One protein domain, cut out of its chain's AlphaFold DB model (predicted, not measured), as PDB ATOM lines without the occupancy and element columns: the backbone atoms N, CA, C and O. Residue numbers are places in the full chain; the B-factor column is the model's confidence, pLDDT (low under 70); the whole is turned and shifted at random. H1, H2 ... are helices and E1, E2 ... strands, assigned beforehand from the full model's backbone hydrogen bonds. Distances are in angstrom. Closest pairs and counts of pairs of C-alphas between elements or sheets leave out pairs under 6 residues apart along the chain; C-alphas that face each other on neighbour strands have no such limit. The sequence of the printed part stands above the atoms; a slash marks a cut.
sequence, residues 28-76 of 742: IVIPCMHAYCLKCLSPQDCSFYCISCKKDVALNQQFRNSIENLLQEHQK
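AT A GLANCE: This is residues 28 to 76 of the 742 residues of the protein "BBOX domain containing protein" of Oxytricha trifallax (UniProt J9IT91). A small hairpin of strands, E2 and E3, makes one end of an elongated shape, and helix H1 leads away from it to the other end; E1 and the loops lie between. The 49 printed residues hold three named strands, then one named helix. The two-stranded sheet, order E2 - E3, is antiparallel and the class is mixed. The whole is compact, with a radius of gyration of the C-alphas of 10.5 A, and spans 34 by 19 by 16 A.

HOW THE PARTS SIT: Residues 28 to 29 pair antiparallel with residues 35 to 36 of E1, residues 35 to 37, which pairs with no named strand. E2, residues 47 to 50, and E3, residues 55 to 58, form an antiparallel hairpin at 142 degrees; N 48 and O 57 are 2.9 A apart, within hydrogen-bond range. H1, residues 61 to 74, has every O i to N i+4 pair within that range. E1 is apart from E2, E3 and H1.

IN THESE COORDINATES: E1 begins at C-alpha 35 (-6.629, 129.988, 18.102) and is 7.1 A long, E2 9.2 A and E3 9.7 A. H1 is 19.7 A long and ends at C-alpha 74 (7.155, 140.937, 23.194).

THE WHOLE: The farthest C-alphas, Lys 54 and Lys 76, are 33.8 A apart. The printed part has no cut and no long link. pLDDT is under 70 at residues 42 to 45 and 72 to 76.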
ATOM      1  N   ILE A  28      -3.119 134.381  18.185       86.69
ATOM      2  CA  ILE A  28      -2.582 133.836  16.939       86.69
ATOM      3  C   ILE A  28      -3.544 132.762  16.427       86.69
ATOM      4  O   ILE A  28      -3.955 131.877  17.178       86.69
ATOM      5  N   VAL A  29      -3.914 132.842  15.151       89.50
ATOM      6  CA  VAL A  29      -4.721 131.824  14.466       89.50
ATOM      7  C   VAL A  29      -3.797 131.042  13.540       89.50
ATOM      8  O   VAL A  29      -3.167 131.632  12.666       89.50
ATOM      9  N   ILE A  30      -3.680 129.732  13.760       89.88
ATOM     10  CA  ILE A  30      -2.831 128.843  12.949       89.88
ATOM     11  C   ILE A  30      -3.581 128.369  11.684       89.88
ATOM     12  O   ILE A  30      -4.805 128.504  11.631       89.88
ATOM     13  N   PRO A  31      -2.910 127.788  10.663       89.50
ATOM     14  CA  PRO A  31      -3.536 127.490   9.363       89.50
ATOM     15  C   PRO A  31      -4.812 126.628   9.387       89.50
ATOM     16  O   PRO A  31      -5.626 126.726   8.475       89.50
ATOM     17  N   CYS A  32      -5.041 125.820  10.430       90.56
ATOM     18  CA  CYS A  32      -6.293 125.075  10.627       90.56
ATOM     19  C   CYS A  32      -7.416 125.886  11.319       90.56
ATOM     20  O   CYS A  32      -8.350 125.293  11.855       90.56
ATOM     21  N   MET A  33      -7.314 127.220  11.349       90.44
ATOM     22  CA  MET A  33      -8.261 128.190  11.933       90.44
ATOM     23  C   MET A  33      -8.473 128.117  13.457       90.44
ATOM     24  O   MET A  33      -9.310 128.832  14.010       90.44
ATOM     25  N   HIS A  34      -7.669 127.323  14.162       92.25
ATOM     26  CA  HIS A  34      -7.671 127.246  15.622       92.25
ATOM     27  C   HIS A  34      -6.818 128.358  16.253       92.25
ATOM     28  O   HIS A  34      -5.828 128.807  15.671       92.25
ATOM     29  N   ALA A  35      -7.217 128.824  17.441       90.38
ATOM     30  CA  ALA A  35      -6.629 129.988  18.102       90.38
ATOM     31  C   ALA A  35      -5.810 129.625  19.353       90.38
ATOM     32  O   ALA A  35      -6.292 128.961  20.273       90.38
ATOM     33  N   TYR A  36      -4.592 130.154  19.413       90.56
ATOM     34  CA  TYR A  36      -3.641 129.987  20.509       90.56
ATOM     35  C   TYR A  36      -3.094 131.361  20.925       90.56
ATOM     36  O   TYR A  36      -3.132 132.312  20.143       90.56
ATOM     37  N   CYS A  37      -2.605 131.509  22.157       88.06
ATOM     38  CA  CYS A  37      -1.852 132.707  22.535       88.06
ATOM     39  C   CYS A  37      -0.378 132.549  22.142       88.06
ATOM     40  O   CYS A  37       0.131 131.431  22.077       88.06
ATOM     41  N   LEU A  38       0.320 133.665  21.918       83.19
ATOM     42  CA  LEU A  38       1.717 133.656  21.466       83.19
ATOM     43  C   LEU A  38       2.656 132.821  22.368       83.19
ATOM     44  O   LEU A  38       3.540 132.145  21.861       83.19
ATOM     45  N   LYS A  39       2.423 132.780  23.691       81.19
ATOM     46  CA  LYS A  39       3.203 131.943  24.631       81.19
ATOM     47  C   LYS A  39       3.008 130.431  24.455       81.19
ATOM     48  O   LYS A  39       3.839 129.662  24.921       81.19
ATOM     49  N   CYS A  40       1.907 130.008  23.839       84.94
ATOM     50  CA  CYS A  40       1.585 128.603  23.587       84.94
ATOM     51  C   CYS A  40       2.078 128.109  22.219       84.94
ATOM     52  O   CYS A  40       1.911 126.931  21.913       84.94
ATOM     53  N   LEU A  41       2.673 128.988  21.409       80.81
ATOM     54  CA  LEU A  41       3.276 128.675  20.117       80.81
ATOM     55  C   LEU A  41       4.798 128.796  20.229       80.81
ATOM     56  O   LEU A  41       5.353 129.877  20.055       80.81
ATOM     57  N   SER A  42       5.471 127.676  20.508       67.62
ATOM     58  CA  SER A  42       6.918 127.571  20.292       67.62
ATOM     59  C   SER A  42       7.169 127.338  18.794       67.62
ATOM     60  O   SER A  42       6.660 126.349  18.267       67.62
ATOM     61  N   PRO A  43       7.908 128.210  18.082       60.47
ATOM     62  CA  PRO A  43       8.117 128.088  16.636       60.47
ATOM     63  C   PRO A  43       9.291 127.165  16.250       60.47
ATOM     64  O   PRO A  43       9.701 127.172  15.094       60.47
ATOM     65  N   GLN A  44       9.855 126.408  17.202       60.31
ATOM     66  CA  GLN A  44      11.091 125.633  17.008       60.31
ATOM     67  C   GLN A  44      10.960 124.501  15.971       60.31
ATOM     68  O   GLN A  44      11.949 124.157  15.327       60.31
ATOM     69  N   ASP A  45       9.752 123.975  15.760       64.19
ATOM     70  CA  ASP A  45       9.480 122.881  14.826       64.19
ATOM     71  C   ASP A  45       8.911 123.357  13.472       64.19
ATOM     72  O   ASP A  45       8.383 124.463  13.310       64.19
ATOM     73  N   CYS A  46       8.989 122.497  12.453       72.50
ATOM     74  CA  CYS A  46       8.358 122.731  11.141       72.50
ATOM     75  C   CYS A  46       6.833 122.513  11.140       72.50
ATOM     76  O   CYS A  46       6.144 122.886  10.185       72.50
ATOM     77  N   SER A  47       6.299 121.940  12.214       80.25
ATOM     78  CA  SER A  47       4.886 121.638  12.395       80.25
ATOM     79  C   SER A  47       4.463 121.866  13.839       80.25
ATOM     80  O   SER A  47       5.236 121.639  14.761       80.25
ATOM     81  N   PHE A  48       3.218 122.294  14.035       86.69
ATOM     82  CA  PHE A  48       2.629 122.493  15.354       86.69
ATOM     83  C   PHE A  48       1.442 121.549  15.555       86.69
ATOM     84  O   PHE A  48       0.486 121.576  14.771       86.69
ATOM     85  N   TYR A  49       1.477 120.737  16.613       87.62
ATOM     86  CA  TYR A  49       0.408 119.792  16.923       87.62
ATOM     87  C   TYR A  49      -0.857 120.514  17.413       87.62
ATOM     88  O   TYR A  49      -0.941 121.012  18.540       87.62
ATOM     89  N   CYS A  50      -1.887 120.558  16.568       90.38
ATOM     90  CA  CYS A  50      -3.147 121.205  16.903       90.38
ATOM     91  C   CYS A  50      -4.062 120.241  17.668       90.38
ATOM     92  O   CYS A  50      -4.747 119.421  17.055       90.38
ATOM     93  N   ILE A  51      -4.150 120.403  18.993       88.44
ATOM     94  CA  ILE A  51      -4.999 119.594  19.896       88.44
ATOM     95  C   ILE A  51      -6.429 119.415  19.359       88.44
ATOM     96  O   ILE A  51      -6.939 118.297  19.333       88.44
ATOM     97  N   SER A  52      -7.063 120.484  18.864       88.38
ATOM     98  CA  SER A  52      -8.439 120.436  18.341       88.38
ATOM     99  C   SER A  52      -8.588 119.659  17.027       88.38
ATOM    100  O   SER A  52      -9.659 119.124  16.758       88.38
ATOM    101  N   CYS A  53      -7.529 119.557  16.218       88.25
ATOM    102  CA  CYS A  53      -7.517 118.755  14.990       88.25
ATOM    103  C   CYS A  53      -6.881 117.369  15.182       88.25
ATOM    104  O   CYS A  53      -6.898 116.584  14.237       88.25
ATOM    105  N   LYS A  54      -6.285 117.101  16.356       87.75
ATOM    106  CA  LYS A  54      -5.477 115.912  16.680       87.75
ATOM    107  C   LYS A  54      -4.444 115.551  15.601       87.75
ATOM    108  O   LYS A  54      -4.272 114.384  15.264       87.75
ATOM    109  N   LYS A  55      -3.799 116.568  15.021       91.00
ATOM    110  CA  LYS A  55      -2.798 116.407  13.961       91.00
ATOM    111  C   LYS A  55      -1.818 117.567  13.921       91.00
ATOM    112  O   LYS A  55      -2.152 118.693  14.306       91.00
ATOM    113  N   ASP A  56      -0.658 117.294  13.352       88.06
ATOM    114  CA  ASP A  56       0.353 118.284  13.032       88.06
ATOM    115  C   ASP A  56      -0.081 119.213  11.897       88.06
ATOM    116  O   ASP A  56      -0.613 118.800  10.862       88.06
ATOM    117  N   VAL A  57       0.134 120.508  12.116       88.94
ATOM    118  CA  VAL A  57      -0.158 121.580  11.168       88.94
ATOM    119  C   VAL A  57       1.170 122.187  10.742       88.94
ATOM    120  O   VAL A  57       1.833 122.848  11.538       88.94
ATOM    121  N   ALA A  58       1.565 121.955   9.490       88.25
ATOM    122  CA  ALA A  58       2.771 122.549   8.921       88.25
ATOM    123  C   ALA A  58       2.684 124.085   8.965       88.25
ATOM    124  O   ALA A  58       1.700 124.674   8.505       88.25
ATOM    125  N   LEU A  59       3.713 124.735   9.516       87.50
ATOM    126  CA  LEU A  59       3.793 126.192   9.592       87.50
ATOM    127  C   LEU A  59       4.728 126.699   8.491       87.50
ATOM    128  O   LEU A  59       5.914 126.374   8.474       87.50
ATOM    129  N   ASN A  60       4.203 127.499   7.558       87.44
ATOM    130  CA  ASN A  60       5.026 128.044   6.477       87.44
ATOM    131  C   ASN A  60       6.054 129.064   7.012       87.44
ATOM    132  O   ASN A  60       5.876 129.649   8.084       87.44
ATOM    133  N   GLN A  61       7.138 129.291   6.262       83.50
ATOM    134  CA  GLN A  61       8.241 130.136   6.734       83.50
ATOM    135  C   GLN A  61       7.795 131.570   7.050       83.50
ATOM    136  O   GLN A  61       8.217 132.131   8.053       83.50
ATOM    137  N   GLN A  62       6.896 132.145   6.249       85.88
ATOM    138  CA  GLN A  62       6.371 133.493   6.476       85.88
ATOM    139  C   GLN A  62       5.625 133.602   7.816       85.88
ATOM    140  O   GLN A  62       5.791 134.578   8.543       85.88
ATOM    141  N   PHE A  63       4.830 132.589   8.170       84.94
ATOM    142  CA  PHE A  63       4.102 132.523   9.437       84.94
ATOM    143  C   PHE A  63       5.045 132.312  10.632       84.94
ATOM    144  O   PHE A  63       4.849 132.945  11.669       84.94
ATOM    145  N   ARG A  64       6.103 131.498  10.476       81.81
ATOM    146  CA  ARG A  64       7.159 131.351  11.495       81.81
ATOM    147  C   ARG A  64       7.906 132.663  11.728       81.81
ATOM    148  O   ARG A  64       7.916 133.132  12.861       81.81
ATOM    149  N   ASN A  65       8.388 133.319  10.670       83.44
ATOM    150  CA  ASN A  65       9.038 134.631  10.758       83.44
ATOM    151  C   ASN A  65       8.123 135.679  11.431       83.44
ATOM    152  O   ASN A  65       8.584 136.481  12.235       83.44
ATOM    153  N   SER A  66       6.814 135.666  11.146       82.56
ATOM    154  CA  SER A  66       5.846 136.546  11.822       82.56
ATOM    155  C   SER A  66       5.699 136.239  13.317       82.56
ATOM    156  O   SER A  66       5.630 137.171  14.116       82.56
ATOM    157  N   ILE A  67       5.675 134.963  13.723       81.25
ATOM    158  CA  ILE A  67       5.657 134.575  15.145       81.25
ATOM    159  C   ILE A  67       6.969 134.962  15.836       81.25
ATOM    160  O   ILE A  67       6.926 135.503  16.937       81.25
ATOM    161  N   GLU A  68       8.119 134.747  15.197       79.75
ATOM    162  CA  GLU A  68       9.432 135.137  15.725       79.75
ATOM    163  C   GLU A  68       9.548 136.653  15.898       79.75
ATOM    164  O   GLU A  68       9.953 137.105  16.967       79.75
ATOM    165  N   ASN A  69       9.106 137.442  14.915       79.56
ATOM    166  CA  ASN A  69       9.042 138.898  15.033       79.56
ATOM    167  C   ASN A  69       8.145 139.317  16.209       79.56
ATOM    168  O   ASN A  69       8.583 140.086  17.060       79.56
ATOM    169  N   LEU A  70       6.930 138.767  16.328       77.38
ATOM    170  CA  LEU A  70       6.025 139.068  17.448       77.38
ATOM    171  C   LEU A  70       6.593 138.631  18.811       77.38
ATOM    172  O   LEU A  70       6.358 139.306  19.816       77.38
ATOM    173  N   LEU A  71       7.355 137.533  18.866       72.12
ATOM    174  CA  LEU A  71       8.077 137.107  20.067       72.12
ATOM    175  C   LEU A  71       9.207 138.083  20.410       72.12
ATOM    176  O   LEU A  71       9.307 138.478  21.568       72.12
ATOM    177  N   GLN A  72      10.004 138.523  19.434       68.69
ATOM    178  CA  GLN A  72      11.050 139.533  19.633       68.69
ATOM    179  C   GLN A  72      10.458 140.876  20.085       68.69
ATOM    180  O   GLN A  72      10.993 141.510  20.993       68.69
ATOM    181  N   GLU A  73       9.315 141.293  19.533       67.06
ATOM    182  CA  GLU A  73       8.607 142.494  19.985       67.06
ATOM    183  C   GLU A  73       8.095 142.368  21.423       67.06
ATOM    184  O   GLU A  73       8.264 143.298  22.210       67.06
ATOM    185  N   HIS A  74       7.551 141.209  21.808       63.81
ATOM    186  CA  HIS A  74       7.155 140.937  23.194       63.81
ATOM    187  C   HIS A  74       8.333 140.687  24.156       63.81
ATOM    188  O   HIS A  74       8.144 140.783  25.369       63.81
ATOM    189  N   GLN A  75       9.538 140.398  23.652       57.03
ATOM    190  CA  GLN A  75      10.773 140.260  24.439       57.03
ATOM    191  C   GLN A  75      11.491 141.598  24.700       57.03
ATOM    192  O   GLN A  75      12.463 141.628  25.462       57.03
ATOM    193  N   LYS A  76      11.003 142.718  24.142       60.22
ATOM    194  CA  LYS A  76      11.472 144.078  24.465       60.22
ATOM    195  C   LYS A  76      11.144 144.405  25.932       60.22
ATOM    196  O   LYS A  76      10.077 144.927  26.243       60.22
TER     197      LYS A  76